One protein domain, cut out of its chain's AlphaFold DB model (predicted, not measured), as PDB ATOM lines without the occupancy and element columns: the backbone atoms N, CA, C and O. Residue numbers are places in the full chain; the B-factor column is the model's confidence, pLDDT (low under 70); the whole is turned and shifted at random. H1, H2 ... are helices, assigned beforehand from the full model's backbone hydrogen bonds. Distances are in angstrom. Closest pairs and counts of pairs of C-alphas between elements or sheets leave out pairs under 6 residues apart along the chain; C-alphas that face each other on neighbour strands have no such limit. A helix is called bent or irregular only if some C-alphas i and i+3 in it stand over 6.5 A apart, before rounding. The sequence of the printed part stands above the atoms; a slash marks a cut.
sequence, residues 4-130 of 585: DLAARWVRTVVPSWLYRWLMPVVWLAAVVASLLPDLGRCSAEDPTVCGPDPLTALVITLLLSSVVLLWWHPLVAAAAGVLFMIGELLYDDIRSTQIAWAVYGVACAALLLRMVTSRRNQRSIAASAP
ATOM      1  N   ASP A   4     253.662 148.961 121.816       93.56
ATOM      2  CA  ASP A   4     252.302 149.533 121.778       93.56
ATOM      3  C   ASP A   4     251.207 148.475 121.579       93.56
ATOM      4  O   ASP A   4     250.140 148.512 122.207       93.56
ATOM      5  N   LEU A   5     251.458 147.504 120.694       94.75
ATOM      6  CA  LEU A   5     250.569 146.360 120.491       94.75
ATOM      7  C   LEU A   5     250.509 145.496 121.749       94.75
ATOM      8  O   LEU A   5     249.419 145.111 122.171       94.75
ATOM      9  N   ALA A   6     251.660 145.265 122.378       94.38
ATOM     10  CA  ALA A   6     251.769 144.555 123.639       94.38
ATOM     11  C   ALA A   6     250.989 145.258 124.756       94.38
ATOM     12  O   ALA A   6     250.153 144.638 125.405       94.38
ATOM     13  N   ALA A   7     251.145 146.572 124.924       94.19
ATOM     14  CA  ALA A   7     250.410 147.347 125.918       94.19
ATOM     15  C   ALA A   7     248.888 147.315 125.681       94.19
ATOM     16  O   ALA A   7     248.103 147.286 126.633       94.19
ATOM     17  N   ARG A   8     248.433 147.299 124.419       96.19
ATOM     18  CA  ARG A   8     247.015 147.055 124.090       96.19
ATOM     19  C   ARG A   8     246.576 145.648 124.476       96.19
ATOM     20  O   ARG A   8     245.532 145.511 125.105       96.19
ATOM     21  N   TRP A   9     247.375 144.633 124.154       96.50
ATOM     22  CA  TRP A   9     247.100 143.245 124.518       96.50
ATOM     23  C   TRP A   9     246.969 143.093 126.041       96.50
ATOM     24  O   TRP A   9     245.940 142.618 126.519       96.50
ATOM     25  N   VAL A  10     247.919 143.605 126.829       95.06
ATOM     26  CA  VAL A  10     247.897 143.463 128.296       95.06
ATOM     27  C   VAL A  10     246.708 144.214 128.919       95.06
ATOM     28  O   VAL A  10     246.132 143.761 129.907       95.06
ATOM     29  N   ARG A  11     246.253 145.330 128.333       95.38
ATOM     30  CA  ARG A  11     245.036 146.034 128.793       95.38
ATOM     31  C   ARG A  11     243.755 145.209 128.663       95.38
ATOM     32  O   ARG A  11     242.793 145.495 129.370       95.38
ATOM     33  N   THR A  12     243.734 144.193 127.802       96.50
ATOM     34  CA  THR A  12     242.576 143.296 127.684       96.50
ATOM     35  C   THR A  12     242.531 142.225 128.772       96.50
ATOM     36  O   THR A  12     241.460 141.667 129.003       96.50
ATOM     37  N   VAL A  13     243.653 141.937 129.447       95.44
ATOM     38  CA  VAL A  13     243.750 140.904 130.492       95.44
ATOM     39  C   VAL A  13     242.792 141.225 131.637       95.44
ATOM     40  O   VAL A  13     242.731 142.360 132.119       95.44
ATOM     41  N   VAL A  14     242.046 140.217 132.094       96.44
ATOM     42  CA  VAL A  14     241.175 140.364 133.261       96.44
ATOM     43  C   VAL A  14     242.049 140.468 134.515       96.44
ATOM     44  O   VAL A  14     242.832 139.556 134.776       96.44
ATOM     45  N   PRO A  15     241.949 141.552 135.310       95.31
ATOM     46  CA  PRO A  15     242.764 141.698 136.511       95.31
ATOM     47  C   PRO A  15     242.548 140.533 137.478       95.31
ATOM     48  O   PRO A  15     241.410 140.214 137.822       95.31
ATOM     49  N   SER A  16     243.636 139.917 137.945       94.50
ATOM     50  CA  SER A  16     243.545 138.706 138.767       94.50
ATOM     51  C   SER A  16     242.862 138.917 140.111       94.50
ATOM     52  O   SER A  16     242.274 137.987 140.654       94.50
ATOM     53  N   TRP A  17     242.902 140.138 140.647       94.75
ATOM     54  CA  TRP A  17     242.212 140.462 141.893       94.75
ATOM     55  C   TRP A  17     240.691 140.338 141.796       94.75
ATOM     56  O   TRP A  17     240.046 140.032 142.798       94.75
ATOM     57  N   LEU A  18     240.127 140.517 140.596       95.69
ATOM     58  CA  LEU A  18     238.690 140.409 140.372       95.69
ATOM     59  C   LEU A  18     238.209 138.994 140.711       95.69
ATOM     60  O   LEU A  18     237.261 138.821 141.462       95.69
ATOM     61  N   TYR A  19     238.899 137.970 140.213       95.00
ATOM     62  CA  TYR A  19     238.491 136.588 140.459       95.00
ATOM     63  C   TYR A  19     239.126 135.964 141.708       95.00
ATOM     64  O   TYR A  19     238.531 135.056 142.265       95.00
ATOM     65  N   ARG A  20     240.286 136.432 142.193       93.44
ATOM     66  CA  ARG A  20     240.937 135.857 143.393       93.44
ATOM     67  C   ARG A  20     240.514 136.469 144.722       93.44
ATOM     68  O   ARG A  20     240.750 135.847 145.748       93.44
ATOM     69  N   TRP A  21     239.951 137.675 144.711       93.50
ATOM     70  CA  TRP A  21     239.587 138.385 145.941       93.50
ATOM     71  C   TRP A  21     238.142 138.856 145.920       93.50
ATOM     72  O   TRP A  21     237.392 138.521 146.829       93.50
ATOM     73  N   LEU A  22     237.722 139.568 144.868       95.62
ATOM     74  CA  LEU A  22     236.348 140.069 144.815       95.62
ATOM     75  C   LEU A  22     235.335 138.918 144.756       95.62
ATOM     76  O   LEU A  22     234.405 138.907 145.552       95.62
ATOM     77  N   MET A  23     235.519 137.931 143.872       97.56
ATOM     78  CA  MET A  23     234.564 136.817 143.765       97.56
ATOM     79  C   MET A  23     234.422 135.986 145.054       97.56
ATOM     80  O   MET A  23     233.279 135.735 145.426       97.56
ATOM     81  N   PRO A  24     235.496 135.601 145.777       96.56
ATOM     82  CA  PRO A  24     235.355 134.951 147.084       96.56
ATOM     83  C   PRO A  24     234.641 135.813 148.131       96.56
ATOM     84  O   PRO A  24     233.871 135.281 148.922       96.56
ATOM     85  N   VAL A  25     234.843 137.136 148.122       96.38
ATOM     86  CA  VAL A  25     234.119 138.052 149.023       96.38
ATOM     87  C   VAL A  25     232.629 138.101 148.682       96.38
ATOM     88  O   VAL A  25     231.803 138.031 149.585       96.38
ATOM     89  N   VAL A  26     232.269 138.178 147.394       97.12
ATOM     90  CA  VAL A  26     230.860 138.132 146.957       97.12
ATOM     91  C   VAL A  26     230.231 136.779 147.295       97.12
ATOM     92  O   VAL A  26     229.094 136.741 147.748       97.12
ATOM     93  N   TRP A  27     230.975 135.683 147.127       97.94
ATOM     94  CA  TRP A  27     230.542 134.344 147.526       97.94
ATOM     95  C   TRP A  27     230.269 134.267 149.033       97.94
ATOM     96  O   TRP A  27     229.192 133.851 149.436       97.94
ATOM     97  N   LEU A  28     231.198 134.746 149.868       96.94
ATOM     98  CA  LEU A  28     231.034 134.758 151.324       96.94
ATOM     99  C   LEU A  28     229.851 135.634 151.756       96.94
ATOM    100  O   LEU A  28     229.100 135.256 152.646       96.94
ATOM    101  N   ALA A  29     229.660 136.788 151.113       95.81
ATOM    102  CA  ALA A  29     228.502 137.639 151.365       95.81
ATOM    103  C   ALA A  29     227.184 136.928 151.017       95.81
ATOM    104  O   ALA A  29     226.210 137.081 151.750       95.81
ATOM    105  N   ALA A  30     227.158 136.135 149.940       96.06
ATOM    106  CA  ALA A  30     225.997 135.326 149.580       96.06
ATOM    107  C   ALA A  30     225.729 134.214 150.609       96.06
ATOM    108  O   ALA A  30     224.583 134.070 151.018       96.06
ATOM    109  N   VAL A  31     226.771 133.533 151.113       94.62
ATOM    110  CA  VAL A  31     226.655 132.568 152.228       94.62
ATOM    111  C   VAL A  31     226.072 133.233 153.475       94.62
ATOM    112  O   VAL A  31     225.122 132.735 154.062       94.62
ATOM    113  N   VAL A  32     226.610 134.382 153.895       94.50
ATOM    114  CA  VAL A  32     226.096 135.086 155.081       94.50
ATOM    115  C   VAL A  32     224.637 135.493 154.875       94.50
ATOM    116  O   VAL A  32     223.830 135.332 155.782       94.50
ATOM    117  N   ALA A  33     224.280 135.979 153.684       93.31
ATOM    118  CA  ALA A  33     222.906 136.352 153.364       93.31
ATOM    119  C   ALA A  33     221.947 135.149 153.323       93.31
ATOM    120  O   ALA A  33     220.790 135.309 153.707       93.31
ATOM    121  N   SER A  34     222.410 133.966 152.901       91.94
ATOM    122  CA  SER A  34     221.598 132.741 152.886       91.94
ATOM    123  C   SER A  34     221.392 132.127 154.271       91.94
ATOM    124  O   SER A  34     220.491 131.318 154.428       91.94
ATOM    125  N   LEU A  35     222.199 132.505 155.269       89.56
ATOM    126  CA  LEU A  35     222.079 132.030 156.657       89.56
ATOM    127  C   LEU A  35     221.159 132.897 157.538       89.56
ATOM    128  O   LEU A  35     220.887 132.532 158.674       89.56
ATOM    129  N   LEU A  36     220.724 134.068 157.059       90.62
ATOM    130  CA  LEU A  36     219.831 134.970 157.804       90.62
ATOM    131  C   LEU A  36     218.355 134.529 157.891       90.62
ATOM    132  O   LEU A  36     217.716 134.877 158.883       90.62
ATOM    133  N   PRO A  37     217.761 133.883 156.872       84.19
ATOM    134  CA  PRO A  37     216.382 133.408 156.940       84.19
ATOM    135  C   PRO A  37     216.269 132.177 157.841       84.19
ATOM    136  O   PRO A  37     217.161 131.333 157.829       84.19
ATOM    137  N   ASP A  38     215.142 132.037 158.543       77.88
ATOM    138  CA  ASP A  38     214.785 130.769 159.184       77.88
ATOM    139  C   ASP A  38     214.660 129.695 158.096       77.88
ATOM    140  O   ASP A  38     213.806 129.788 157.205       77.88
ATOM    141  N   LEU A  39     215.541 128.696 158.153       75.88
ATOM    142  CA  LEU A  39     215.421 127.493 157.339       75.88
ATOM    143  C   LEU A  39     214.095 126.811 157.705       75.88
ATOM    144  O   LEU A  39     213.677 126.819 158.865       75.88
ATOM    145  N   GLY A  40     213.387 126.282 156.706       78.12
ATOM    146  CA  GLY A  40     212.137 125.565 156.953       78.12
ATOM    147  C   GLY A  40     212.367 124.430 157.954       78.12
ATOM    148  O   GLY A  40     213.338 123.692 157.823       78.12
ATOM    149  N   ARG A  41     211.484 124.305 158.950       85.50
ATOM    150  CA  ARG A  41     211.566 123.231 159.950       85.50
ATOM    151  C   ARG A  41     211.292 121.873 159.315       85.50
ATOM    152  O   ARG A  41     210.382 121.753 158.486       85.50
ATOM    153  N   CYS A  42     212.020 120.854 159.752       90.69
ATOM    154  CA  CYS A  42     211.789 119.482 159.324       90.69
ATOM    155  C   CYS A  42     210.397 119.037 159.790       90.69
ATOM    156  O   CYS A  42     210.090 119.034 160.984       90.69
ATOM    157  N   SER A  43     209.534 118.632 158.854       89.00
ATOM    158  CA  SER A  43     208.179 118.172 159.167       89.00
ATOM    159  C   SER A  43     207.980 116.719 158.762       89.00
ATOM    160  O   SER A  43     208.383 116.282 157.690       89.00
ATOM    161  N   ALA A  44     207.270 115.962 159.598       88.69
ATOM    162  CA  ALA A  44     206.867 114.598 159.264       88.69
ATOM    163  C   ALA A  44     205.816 114.534 158.138       88.69
ATOM    164  O   ALA A  44     205.611 113.466 157.549       88.69
ATOM    165  N   GLU A  45     205.128 115.651 157.879       89.25
ATOM    166  CA  GLU A  45     204.158 115.800 156.788       89.25
ATOM    167  C   GLU A  45     204.856 115.994 155.440       89.25
ATOM    168  O   GLU A  45     204.365 115.492 154.429       89.25
ATOM    169  N   ASP A  46     206.020 116.650 155.447       86.94
ATOM    170  CA  ASP A  46     206.862 116.861 154.274       86.94
ATOM    171  C   ASP A  46     208.335 116.535 154.582       86.94
ATOM    172  O   ASP A  46     209.144 117.427 154.851       86.94
ATOM    173  N   PRO A  47     208.710 115.244 154.538       84.25
ATOM    174  CA  PRO A  47     210.074 114.814 154.818       84.25
ATOM    175  C   PRO A  47     211.054 115.199 153.703       84.25
ATOM    176  O   PRO A  47     212.230 114.871 153.808       84.25
ATOM    177  N   THR A  48     210.602 115.839 152.615       84.62
ATOM    178  CA  THR A  48     211.494 116.247 151.520       84.62
ATOM    179  C   THR A  48     212.360 117.448 151.892       84.62
ATOM    180  O   THR A  48     213.451 117.576 151.352       84.62
ATOM    181  N   VAL A  49     211.931 118.254 152.873       85.00
ATOM    182  CA  VAL A  49     212.680 119.425 153.364       85.00
ATOM    183  C   VAL A  49     214.027 119.025 153.977       85.00
ATOM    184  O   VAL A  49     215.031 119.681 153.729       85.00
ATOM    185  N   CYS A  50     214.053 117.933 154.744       87.81
ATOM    186  CA  CYS A  50     215.255 117.421 155.420       87.81
ATOM    187  C   CYS A  50     215.669 116.039 154.911       87.81
ATOM    188  O   CYS A  50     216.434 115.322 155.554       87.81
ATOM    189  N   GLY A  51     215.093 115.639 153.780       84.31
ATOM    190  CA  GLY A  51     215.305 114.331 153.199       84.31
ATOM    191  C   GLY A  51     216.531 114.274 152.299       84.31
ATOM    192  O   GLY A  51     217.131 115.300 151.984       84.31
ATOM    193  N   PRO A  52     216.895 113.066 151.839       84.50
ATOM    194  CA  PRO A  52     217.971 112.908 150.881       84.50
ATOM    195  C   PRO A  52     217.634 113.661 149.598       84.50
ATOM    196  O   PRO A  52     216.695 113.300 148.884       84.50
ATOM    197  N   ASP A  53     218.449 114.661 149.274       89.06
ATOM    198  CA  ASP A  53     218.383 115.357 147.997       89.06
ATOM    199  C   ASP A  53     219.694 115.181 147.207       89.06
ATOM    200  O   ASP A  53     220.663 115.935 147.371       89.06
ATOM    201  N   PRO A  54     219.733 114.197 146.284       91.25
ATOM    202  CA  PRO A  54     220.877 113.980 145.406       91.25
ATOM    203  C   PRO A  54     221.264 115.226 144.611       91.25
ATOM    204  O   PRO A  54     222.430 115.396 144.246       91.25
ATOM    205  N   LEU A  55     220.293 116.084 144.302       91.62
ATOM    206  CA  LEU A  55     220.553 117.284 143.541       91.62
ATOM    207  C   LEU A  55     221.248 118.338 144.397       91.62
ATOM    208  O   LEU A  55     222.248 118.891 143.935       91.62
ATOM    209  N   THR A  56     220.800 118.558 145.634       90.00
ATOM    210  CA  THR A  56     221.485 119.432 146.598       90.00
ATOM    211  C   THR A  56     222.961 119.054 146.734       90.00
ATOM    212  O   THR A  56     223.830 119.919 146.611       90.00
ATOM    213  N   ALA A  57     223.294 117.762 146.837       92.69
ATOM    214  CA  ALA A  57     224.690 117.309 146.889       92.69
ATOM    215  C   ALA A  57     225.519 117.711 145.641       92.69
ATOM    216  O   ALA A  57     226.691 118.103 145.746       92.69
ATOM    217  N   LEU A  58     224.921 117.655 144.444       94.31
ATOM    218  CA  LEU A  58     225.561 118.093 143.195       94.31
ATOM    219  C   LEU A  58     225.684 119.622 143.115       94.31
ATOM    220  O   LEU A  58     226.721 120.137 142.686       94.31
ATOM    221  N   VAL A  59     224.650 120.348 143.539       94.50
ATOM    222  CA  VAL A  59     224.602 121.816 143.559       94.50
ATOM    223  C   VAL A  59     225.640 122.366 144.541       94.50
ATOM    224  O   VAL A  59     226.444 123.214 144.151       94.50
ATOM    225  N   ILE A  60     225.755 121.800 145.745       93.88
ATOM    226  CA  ILE A  60     226.814 122.128 146.714       93.88
ATOM    227  C   ILE A  60     228.203 121.889 146.113       93.88
ATOM    228  O   ILE A  60     229.119 122.696 146.280       93.88
ATOM    229  N   THR A  61     228.380 120.815 145.345       96.12
ATOM    230  CA  THR A  61     229.660 120.558 144.674       96.12
ATOM    231  C   THR A  61     229.986 121.648 143.648       96.12
ATOM    232  O   THR A  61     231.132 122.108 143.582       96.12
ATOM    233  N   LEU A  62     229.001 122.115 142.872       97.19
ATOM    234  CA  LEU A  62     229.168 123.254 141.961       97.19
ATOM    235  C   LEU A  62     229.482 124.545 142.722       97.19
ATOM    236  O   LEU A  62     230.369 125.292 142.298       97.19
ATOM    237  N   LEU A  63     228.826 124.768 143.863       97.25
ATOM    238  CA  LEU A  63     229.065 125.907 144.742       97.25
ATOM    239  C   LEU A  63     230.517 125.956 145.213       97.25
ATOM    240  O   LEU A  63     231.223 126.938 144.976       97.25
ATOM    241  N   LEU A  64     231.000 124.876 145.822       96.38
ATOM    242  CA  LEU A  64     232.373 124.789 146.319       96.38
ATOM    243  C   LEU A  64     233.384 124.893 145.171       96.38
ATOM    244  O   LEU A  64     234.397 125.588 145.271       96.38
ATOM    245  N   SER A  65     233.083 124.277 144.027       96.75
ATOM    246  CA  SER A  65     233.930 124.362 142.833       96.75
ATOM    247  C   SER A  65     234.033 125.785 142.286       96.75
ATOM    248  O   SER A  65     235.098 126.184 141.808       96.75
ATOM    249  N   SER A  66     232.953 126.568 142.370       97.44
ATOM    250  CA  SER A  66     232.908 127.951 141.888       97.44
ATOM    251  C   SER A  66     233.842 128.896 142.643       97.44
ATOM    252  O   SER A  66     234.311 129.869 142.055       97.44
ATOM    253  N   VAL A  67     234.188 128.577 143.897       96.81
ATOM    254  CA  VAL A  67     235.181 129.324 144.676       96.81
ATOM    255  C   VAL A  67     236.564 128.684 144.573       96.81
ATOM    256  O   VAL A  67     237.508 129.342 144.135       96.81
ATOM    257  N   VAL A  68     236.694 127.386 144.860       93.94
ATOM    258  CA  VAL A  68     237.986 126.676 144.919       93.94
ATOM    259  C   VAL A  68     238.747 126.777 143.591       93.94
ATOM    260  O   VAL A  68     239.956 127.013 143.569       93.94
ATOM    261  N   LEU A  69     238.053 126.681 142.454       95.25
ATOM    262  CA  LEU A  69     238.699 126.721 141.142       95.25
ATOM    263  C   LEU A  69     239.114 128.129 140.689       95.25
ATOM    264  O   LEU A  69     239.815 128.233 139.682       95.25
ATOM    265  N   LEU A  70     238.760 129.214 141.389       94.50
ATOM    266  CA  LEU A  70     239.127 130.583 140.979       94.50
ATOM    267  C   LEU A  70     240.645 130.794 140.915       94.50
ATOM    268  O   LEU A  70     241.133 131.589 140.107       94.50
ATOM    269  N   TRP A  71     241.411 130.063 141.725       91.75
ATOM    270  CA  TRP A  71     242.865 130.201 141.781       91.75
ATOM    271  C   TRP A  71     243.596 129.528 140.617       91.75
ATOM    272  O   TRP A  71     244.631 130.052 140.182       91.75
ATOM    273  N   TRP A  72     243.046 128.426 140.093       89.12
ATOM    274  CA  TRP A  72     243.688 127.578 139.078       89.12
ATOM    275  C   TRP A  72     242.975 127.595 137.717       89.12
ATOM    276  O   TRP A  72     243.625 127.585 136.670       89.12
ATOM    277  N   HIS A  73     241.643 127.642 137.711       94.31
ATOM    278  CA  HIS A  73     240.791 127.532 136.527       94.31
ATOM    279  C   HIS A  73     239.590 128.494 136.587       94.31
ATOM    280  O   HIS A  73     238.439 128.050 136.589       94.31
ATOM    281  N   PRO A  74     239.818 129.819 136.543       95.25
ATOM    282  CA  PRO A  74     238.771 130.807 136.804       95.25
ATOM    283  C   PRO A  74     237.608 130.773 135.798       95.25
ATOM    284  O   PRO A  74     236.481 131.093 136.154       95.25
ATOM    285  N   LEU A  75     237.844 130.321 134.560       95.50
ATOM    286  CA  LEU A  75     236.771 130.125 133.577       95.50
ATOM    287  C   LEU A  75     235.825 128.984 133.980       95.50
ATOM    288  O   LEU A  75     234.615 129.115 133.826       95.50
ATOM    289  N   VAL A  76     236.374 127.877 134.493       95.94
ATOM    290  CA  VAL A  76     235.569 126.742 134.974       95.94
ATOM    291  C   VAL A  76     234.850 127.128 136.261       95.94
ATOM    292  O   VAL A  76     233.671 126.838 136.391       95.94
ATOM    293  N   ALA A  77     235.531 127.844 137.159       96.94
ATOM    294  CA  ALA A  77     234.949 128.364 138.392       96.94
ATOM    295  C   ALA A  77     233.728 129.261 138.117       96.94
ATOM    296  O   ALA A  77     232.646 129.027 138.644       96.94
ATOM    297  N   ALA A  78     233.870 130.227 137.203       98.00
ATOM    298  CA  ALA A  78     232.773 131.106 136.811       98.00
ATOM    299  C   ALA A  78     231.621 130.339 136.137       98.00
ATOM    300  O   ALA A  78     230.458 130.632 136.395       98.00
ATOM    301  N   ALA A  79     231.917 129.331 135.307       98.06
ATOM    302  CA  ALA A  79     230.882 128.470 134.736       98.06
ATOM    303  C   ALA A  79     230.152 127.646 135.812       98.06
ATOM    304  O   ALA A  79     228.930 127.550 135.766       98.06
ATOM    305  N   ALA A  80     230.877 127.106 136.798       97.94
ATOM    306  CA  ALA A  80     230.293 126.387 137.928       97.94
ATOM    307  C   ALA A  80     229.374 127.291 138.762       97.94
ATOM    308  O   ALA A  80     228.274 126.870 139.085       97.94
ATOM    309  N   GLY A  81     229.760 128.549 139.014       98.12
ATOM    310  CA  GLY A  81     228.910 129.518 139.718       98.12
ATOM    311  C   GLY A  81     227.622 129.868 138.959       98.12
ATOM    312  O   GLY A  81     226.567 130.019 139.567       98.12
ATOM    313  N   VAL A  82     227.675 129.937 137.623       98.50
ATOM    314  CA  VAL A  82     226.469 130.112 136.789       98.50
ATOM    315  C   VAL A  82     225.573 128.876 136.836       98.50
ATOM    316  O   VAL A  82     224.360 129.013 136.959       98.50
ATOM    317  N   LEU A  83     226.149 127.673 136.742       97.88
ATOM    318  CA  LEU A  83     225.387 126.424 136.834       97.88
ATOM    319  C   LEU A  83     224.764 126.238 138.221       97.88
ATOM    320  O   LEU A  83     223.615 125.826 138.305       97.88
ATOM    321  N   PHE A  84     225.494 126.595 139.277       97.62
ATOM    322  CA  PHE A  84     224.992 126.626 140.646       97.62
ATOM    323  C   PHE A  84     223.785 127.562 140.767       97.62
ATOM    324  O   PHE A  84     222.733 127.122 141.198       97.62
ATOM    325  N   MET A  85     223.886 128.806 140.283       97.44
ATOM    326  CA  MET A  85     222.758 129.747 140.277       97.44
ATOM    327  C   MET A  85     221.534 129.197 139.531       97.44
ATOM    328  O   MET A  85     220.409 129.406 139.964       97.44
ATOM    329  N   ILE A  86     221.735 128.517 138.397       97.25
ATOM    330  CA  ILE A  86     220.630 127.871 137.674       97.25
ATOM    331  C   ILE A  86     220.006 126.765 138.533       97.25
ATOM    332  O   ILE A  86     218.788 126.658 138.552       97.25
ATOM    333  N   GLY A  87     220.819 125.977 139.242       95.19
ATOM    334  CA  GLY A  87     220.345 124.994 140.219       95.19
ATOM    335  C   GLY A  87     219.513 125.645 141.324       95.19
ATOM    336  O   GLY A  87     218.349 125.312 141.476       95.19
ATOM    337  N   GLU A  88     220.056 126.644 142.012       94.56
ATOM    338  CA  GLU A  88     219.350 127.374 143.076       94.56
ATOM    339  C   GLU A  88     217.993 127.920 142.612       94.56
ATOM    340  O   GLU A  88     216.974 127.699 143.252       94.56
ATOM    341  N   LEU A  89     217.936 128.568 141.443       94.06
ATOM    342  CA  LEU A  89     216.688 129.141 140.921       94.06
ATOM    343  C   LEU A  89     215.635 128.101 140.514       94.06
ATOM    344  O   LEU A  89     214.469 128.458 140.355       94.06
ATOM    345  N   LEU A  90     216.045 126.861 140.250       93.19
ATOM    346  CA  LEU A  90     215.140 125.791 139.841       93.19
ATOM    347  C   LEU A  90     214.603 124.981 141.025       93.19
ATOM    348  O   LEU A  90     213.560 124.352 140.859       93.19
ATOM    349  N   TYR A  91     215.313 124.965 142.157       88.88
ATOM    350  CA  TYR A  91     215.086 123.976 143.214       88.88
ATOM    351  C   TYR A  91     214.992 124.542 144.633       88.88
ATOM    352  O   TYR A  91     214.368 123.895 145.466       88.88
ATOM    353  N   ASP A  92     215.558 125.716 144.922       87.12
ATOM    354  CA  ASP A  92     215.374 126.367 146.223       87.12
ATOM    355  C   ASP A  92     214.172 127.313 146.157       87.12
ATOM    356  O   ASP A  92     214.099 128.142 145.256       87.12
ATOM    357  N   ASP A  93     213.239 127.224 147.104       88.69
ATOM    358  CA  ASP A  93     212.056 128.091 147.183       88.69
ATOM    359  C   ASP A  93     212.277 129.329 148.080       88.69
ATOM    360  O   ASP A  93     211.443 130.249 148.131       88.69
ATOM    361  N   ILE A  94     213.415 129.407 148.777       89.75
ATOM    362  CA  ILE A  94     213.715 130.487 149.717       89.75
ATOM    363  C   ILE A  94     214.162 131.740 148.948       89.75
ATOM    364  O   ILE A  94     215.316 131.906 148.555       89.75
ATOM    365  N   ARG A  95     213.245 132.704 148.773       91.56
ATOM    366  CA  ARG A  95     213.481 133.938 147.984       91.56
ATOM    367  C   ARG A  95     214.751 134.706 148.358       91.56
ATOM    368  O   ARG A  95     215.407 135.270 147.487       91.56
ATOM    369  N   SER A  96     215.072 134.809 149.644       90.44
ATOM    370  CA  SER A  96     216.277 135.503 150.121       90.44
ATOM    371  C   SER A  96     217.555 134.807 149.656       90.44
ATOM    372  O   SER A  96     218.469 135.480 149.175       90.44
ATOM    373  N   THR A  97     217.584 133.478 149.734       91.31
ATOM    374  CA  THR A  97     218.686 132.625 149.279       91.31
ATOM    375  C   THR A  97     218.815 132.690 147.758       91.31
ATOM    376  O   THR A  97     219.889 133.025 147.252       91.31
ATOM    377  N   GLN A  98     217.698 132.575 147.029       94.62
ATOM    378  CA  GLN A  98     217.646 132.788 145.580       94.62
ATOM    379  C   GLN A  98     218.225 134.148 145.160       94.62
ATOM    380  O   GLN A  98     219.007 134.216 144.215       94.62
ATOM    381  N   ILE A  99     217.867 135.250 145.835       95.69
ATOM    382  CA  ILE A  99     218.382 136.590 145.503       95.69
ATOM    383  C   ILE A  99     219.890 136.670 145.763       95.69
ATOM    384  O   ILE A  99     220.630 137.162 144.905       95.69
ATOM    385  N   ALA A 100     220.354 136.190 146.920       95.88
ATOM    386  CA  ALA A 100     221.769 136.203 147.281       95.88
ATOM    387  C   ALA A 100     222.615 135.435 146.250       95.88
ATOM    388  O   ALA A 100     223.592 135.967 145.706       95.88
ATOM    389  N   TRP A 101     222.187 134.222 145.903       97.12
ATOM    390  CA  TRP A 101     222.878 133.385 144.931       97.12
ATOM    391  C   TRP A 101     222.697 133.847 143.484       97.12
ATOM    392  O   TRP A 101     223.631 133.715 142.692       97.12
ATOM    393  N   ALA A 102     221.577 134.489 143.134       97.44
ATOM    394  CA  ALA A 102     221.398 135.144 141.838       97.44
ATOM    395  C   ALA A 102     222.405 136.281 141.632       97.44
ATOM    396  O   ALA A 102     223.008 136.383 140.562       97.44
ATOM    397  N   VAL A 103     222.654 137.108 142.653       97.75
ATOM    398  CA  VAL A 103     223.674 138.167 142.580       97.75
ATOM    399  C   VAL A 103     225.062 137.568 142.335       97.75
ATOM    400  O   VAL A 103     225.779 138.020 141.434       97.75
ATOM    401  N   TYR A 104     225.432 136.521 143.079       98.12
ATOM    402  CA  TYR A 104     226.705 135.819 142.881       98.12
ATOM    403  C   TYR A 104     226.814 135.178 141.486       98.12
ATOM    404  O   TYR A 104     227.828 135.336 140.797       98.12
ATOM    405  N   GLY A 105     225.761 134.501 141.028       98.25
ATOM    406  CA  GLY A 105     225.710 133.854 139.721       98.25
ATOM    407  C   GLY A 105     225.789 134.838 138.554       98.25
ATOM    408  O   GLY A 105     226.533 134.603 137.599       98.25
ATOM    409  N   VAL A 106     225.119 135.990 138.647       98.50
ATOM    410  CA  VAL A 106     225.232 137.077 137.662       98.50
ATOM    411  C   VAL A 106     226.651 137.649 137.637       98.50
ATOM    412  O   VAL A 106     227.199 137.880 136.554       98.50
ATOM    413  N   ALA A 107     227.293 137.821 138.796       98.38
ATOM    414  CA  ALA A 107     228.695 138.234 138.860       98.38
ATOM    415  C   ALA A 107     229.623 137.202 138.187       98.38
ATOM    416  O   ALA A 107     230.505 137.580 137.407       98.38
ATOM    417  N   CYS A 108     229.380 135.904 138.398       98.50
ATOM    418  CA  CYS A 108     230.082 134.822 137.705       98.50
ATOM    419  C   CYS A 108     229.856 134.864 136.186       98.50
ATOM    420  O   CYS A 108     230.816 134.757 135.422       98.50
ATOM    421  N   ALA A 109     228.622 135.086 135.725       98.62
ATOM    422  CA  ALA A 109     228.301 135.206 134.303       98.62
ATOM    423  C   ALA A 109     229.022 136.398 133.652       98.62
ATOM    424  O   ALA A 109     229.612 136.264 132.575       98.62
ATOM    425  N   ALA A 110     229.036 137.552 134.324       98.44
ATOM    426  CA  ALA A 110     229.752 138.739 133.869       98.44
ATOM    427  C   ALA A 110     231.267 138.489 133.791       98.44
ATOM    428  O   ALA A 110     231.909 138.850 132.797       98.44
ATOM    429  N   LEU A 111     231.841 137.821 134.797       98.06
ATOM    430  CA  LEU A 111     233.247 137.422 134.807       98.06
ATOM    431  C   LEU A 111     233.571 136.460 133.656       98.06
ATOM    432  O   LEU A 111     234.551 136.670 132.938       98.06
ATOM    433  N   LEU A 112     232.734 135.441 133.449       98.25
ATOM    434  CA  LEU A 112     232.877 134.458 132.378       98.25
ATOM    435  C   LEU A 112     232.855 135.135 131.003       98.25
ATOM    436  O   LEU A 112     233.763 134.931 130.191       98.25
ATOM    437  N   LEU A 113     231.864 135.999 130.759       98.38
ATOM    438  CA  LEU A 113     231.750 136.771 129.523       98.38
ATOM    439  C   LEU A 113     232.977 137.664 129.315       98.38
ATOM    440  O   LEU A 113     233.534 137.709 128.214       98.38
ATOM    441  N   ARG A 114     233.447 138.335 130.372       97.81
ATOM    442  CA  ARG A 114     234.650 139.174 130.332       97.81
ATOM    443  C   ARG A 114     235.905 138.366 129.996       97.81
ATOM    444  O   ARG A 114     236.709 138.822 129.190       97.81
ATOM    445  N   MET A 115     236.078 137.166 130.549       97.31
ATOM    446  CA  MET A 115     237.216 136.293 130.227       97.31
ATOM    447  C   MET A 115     237.167 135.790 128.782       97.31
ATOM    448  O   MET A 115     238.183 135.795 128.087       97.31
ATOM    449  N   VAL A 116     235.991 135.386 128.296       97.25
ATOM    450  CA  VAL A 116     235.819 134.919 126.911       97.25
ATOM    451  C   VAL A 116     236.071 136.052 125.912       97.25
ATOM    452  O   VAL A 116     236.800 135.862 124.937       97.25
ATOM    453  N   THR A 117     235.500 137.234 126.152       97.94
ATOM    454  CA  THR A 117     235.701 138.415 125.297       97.94
ATOM    455  C   THR A 117     237.144 138.913 125.351       97.94
ATOM    456  O   THR A 117     237.728 139.165 124.299       97.94
ATOM    457  N   SER A 118     237.759 138.949 126.538       97.06
ATOM    458  CA  SER A 118     239.185 139.243 126.721       97.06
ATOM    459  C   SER A 118     240.055 138.328 125.859       97.06
ATOM    460  O   SER A 118     240.816 138.819 125.030       97.06
ATOM    461  N   ARG A 119     239.862 137.003 125.931       96.88
ATOM    462  CA  ARG A 119     240.619 136.034 125.118       96.88
ATOM    463  C   ARG A 119     240.420 136.220 123.615       96.88
ATOM    464  O   ARG A 119     241.371 136.081 122.849       96.88
ATOM    465  N   ARG A 120     239.200 136.534 123.166       97.44
ATOM    466  CA  ARG A 120     238.929 136.839 121.747       97.44
ATOM    467  C   ARG A 120     239.677 138.096 121.298       97.44
ATOM    468  O   ARG A 120     240.316 138.071 120.247       97.44
ATOM    469  N   ASN A 121     239.662 139.147 122.114       97.56
ATOM    470  CA  ASN A 121     240.375 140.393 121.834       97.56
ATOM    471  C   ASN A 121     241.897 140.184 121.833       97.56
ATOM    472  O   ASN A 121     242.569 140.651 120.918       97.56
ATOM    473  N   GLN A 122     242.433 139.417 122.786       97.25
ATOM    474  CA  GLN A 122     243.846 139.018 122.833       97.25
ATOM    475  C   GLN A 122     244.279 138.324 121.540       97.25
ATOM    476  O   GLN A 122     245.265 138.730 120.925       97.25
ATOM    477  N   ARG A 123     243.504 137.329 121.084       96.75
ATOM    478  CA  ARG A 123     243.768 136.624 119.820       96.75
ATOM    479  C   ARG A 123     243.720 137.559 118.618       96.75
ATOM    480  O   ARG A 123     244.600 137.487 117.770       96.75
ATOM    481  N   SER A 124     242.725 138.442 118.550       97.19
ATOM    482  CA  SER A 124     242.594 139.415 117.459       97.19
ATOM    483  C   SER A 124     243.792 140.373 117.401       97.19
ATOM    484  O   SER A 124     244.386 140.553 116.338       97.19
ATOM    485  N   ILE A 125     244.220 140.915 118.546       96.94
ATOM    486  CA  ILE A 125     245.396 141.793 118.634       96.94
ATOM    487  C   ILE A 125     246.669 141.031 118.240       96.94
ATOM    488  O   ILE A 125     247.445 141.521 117.420       96.94
ATOM    489  N   ALA A 126     246.868 139.816 118.758       95.75
ATOM    490  CA  ALA A 126     248.026 138.983 118.427       95.75
ATOM    491  C   ALA A 126     248.035 138.511 116.959       95.75
ATOM    492  O   ALA A 126     249.094 138.229 116.398       95.75
ATOM    493  N   ALA A 127     246.870 138.414 116.313       94.88
ATOM    494  CA  ALA A 127     246.759 138.129 114.883       94.88
ATOM    495  C   ALA A 127     247.228 139.305 114.014       94.88
ATOM    496  O   ALA A 127     247.770 139.071 112.940       94.88
ATOM    497  N   SER A 128     247.083 140.546 114.490       94.44
ATOM    498  CA  SER A 128     247.517 141.752 113.769       94.44
ATOM    499  C   SER A 128     249.030 142.010 113.797       94.44
ATOM    500  O   SER A 128     249.525 142.863 113.062       94.44
ATOM    501  N   ALA A 129     249.775 141.318 114.662       95.19
ATOM    502  CA  ALA A 129     251.205 141.547 114.814       95.19
ATOM    503  C   ALA A 129     252.007 140.867 113.682       95.19
ATOM    504  O   ALA A 129     251.615 139.783 113.244       95.19
ATOM    505  N   PRO A 130     253.142 141.445 113.235       94.25
ATOM    506  CA  PRO A 130     254.020 140.811 112.250       94.25
ATOM    507  C   PRO A 130     254.481 139.423 112.708       94.25
ATOM    508  O   PRO A 130     254.776 139.232 113.892       94.25
TER     509      PRO A 130
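What this domain is: This is residues 4 to 130 of the 585 residues of an uncharacterized protein of Kribbella shirazensis (UniProt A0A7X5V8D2). Four helices, H2 to H5, make a loose up-and-down bundle, each running against the one before it in the chain. The long helix H5 runs on past the other three, and the short H1 packs along that far part of it; at the opposite end of the length, residues 43 to 48 of a long loop stick out. The printed part has 127 residues with five named helices, in the order H1, H2, H3, H4, H5, and no named strand, and its class is all helix. The whole is loose, with a radius of gyration of the C-alphas of 18.5 A, and long and narrow, spanning 71 by 24 by 21 A.

Where its parts are: H1 is residues 4 to 12, 13.0 A long, with C-alpha 4 at (252.302, 149.533, 121.778). H2 is residues 16 to 34, 26.8 A long; it is neither bent nor irregular, but only just: C-alphas 20 and 23 are 6.5 A apart. H3, residues 54 to 71, 27.6 A long, begins with C-alpha 54 at (220.877, 113.980, 145.406) and is only just irregular, C-alphas 68 and 71 being 6.8 A apart. H4 is residues 74 to 91, 25.5 A long. H5, residues 95 to 127, is the longest at 47.1 A and ends with C-alpha 127 at (246.759, 138.129, 114.883).

How they stand to each other: H5 is the hub, touching H1, H2 and H4. With residues 118 to 126 alone it touches H1, opposite ways at a shallow tilt of 16 degrees; the closest C-alphas, of Thr 12 and Ser 118, are 5.4 A apart. With residues 96 to 111 alone it touches H2, opposite ways at 13 degrees, closest at the C-alphas of Ser 34 and Thr 97, 4.6 A. H4 and H5 form a hairpin at a shallow tilt of 31 degrees, with the C-alphas of Ala 78 and Cys 108 closest at 4.7 A. H3 and H4 form another at 27 degrees, with those of Ser 66 and Ala 77 closest at 4.1 A. H2 and H3 are a hairpin too, touching with residues 19 to 27 and 67 to 71 alone; the closest C-alphas, of Tyr 19 and Leu 70, are 6.1 A apart, and the tilt of 33 degrees is only just short of steep. H3 and H5 are apart, and so are H1 and H2. In H1, H4 and H5 every O i to N i+4 pair is within hydrogen-bond range; in H2 12 of 15 are, in H3 11 of 14.

The domain as a whole: The two C-alphas farthest apart are those of Ala 44 and Pro 130, 71.6 A. The printed part has no cut. The link from H2 to H3, residues 35 to 53, is long; the other three are tight. The mean pLDDT of the printed part is 94.0, and no printed residue is under 70.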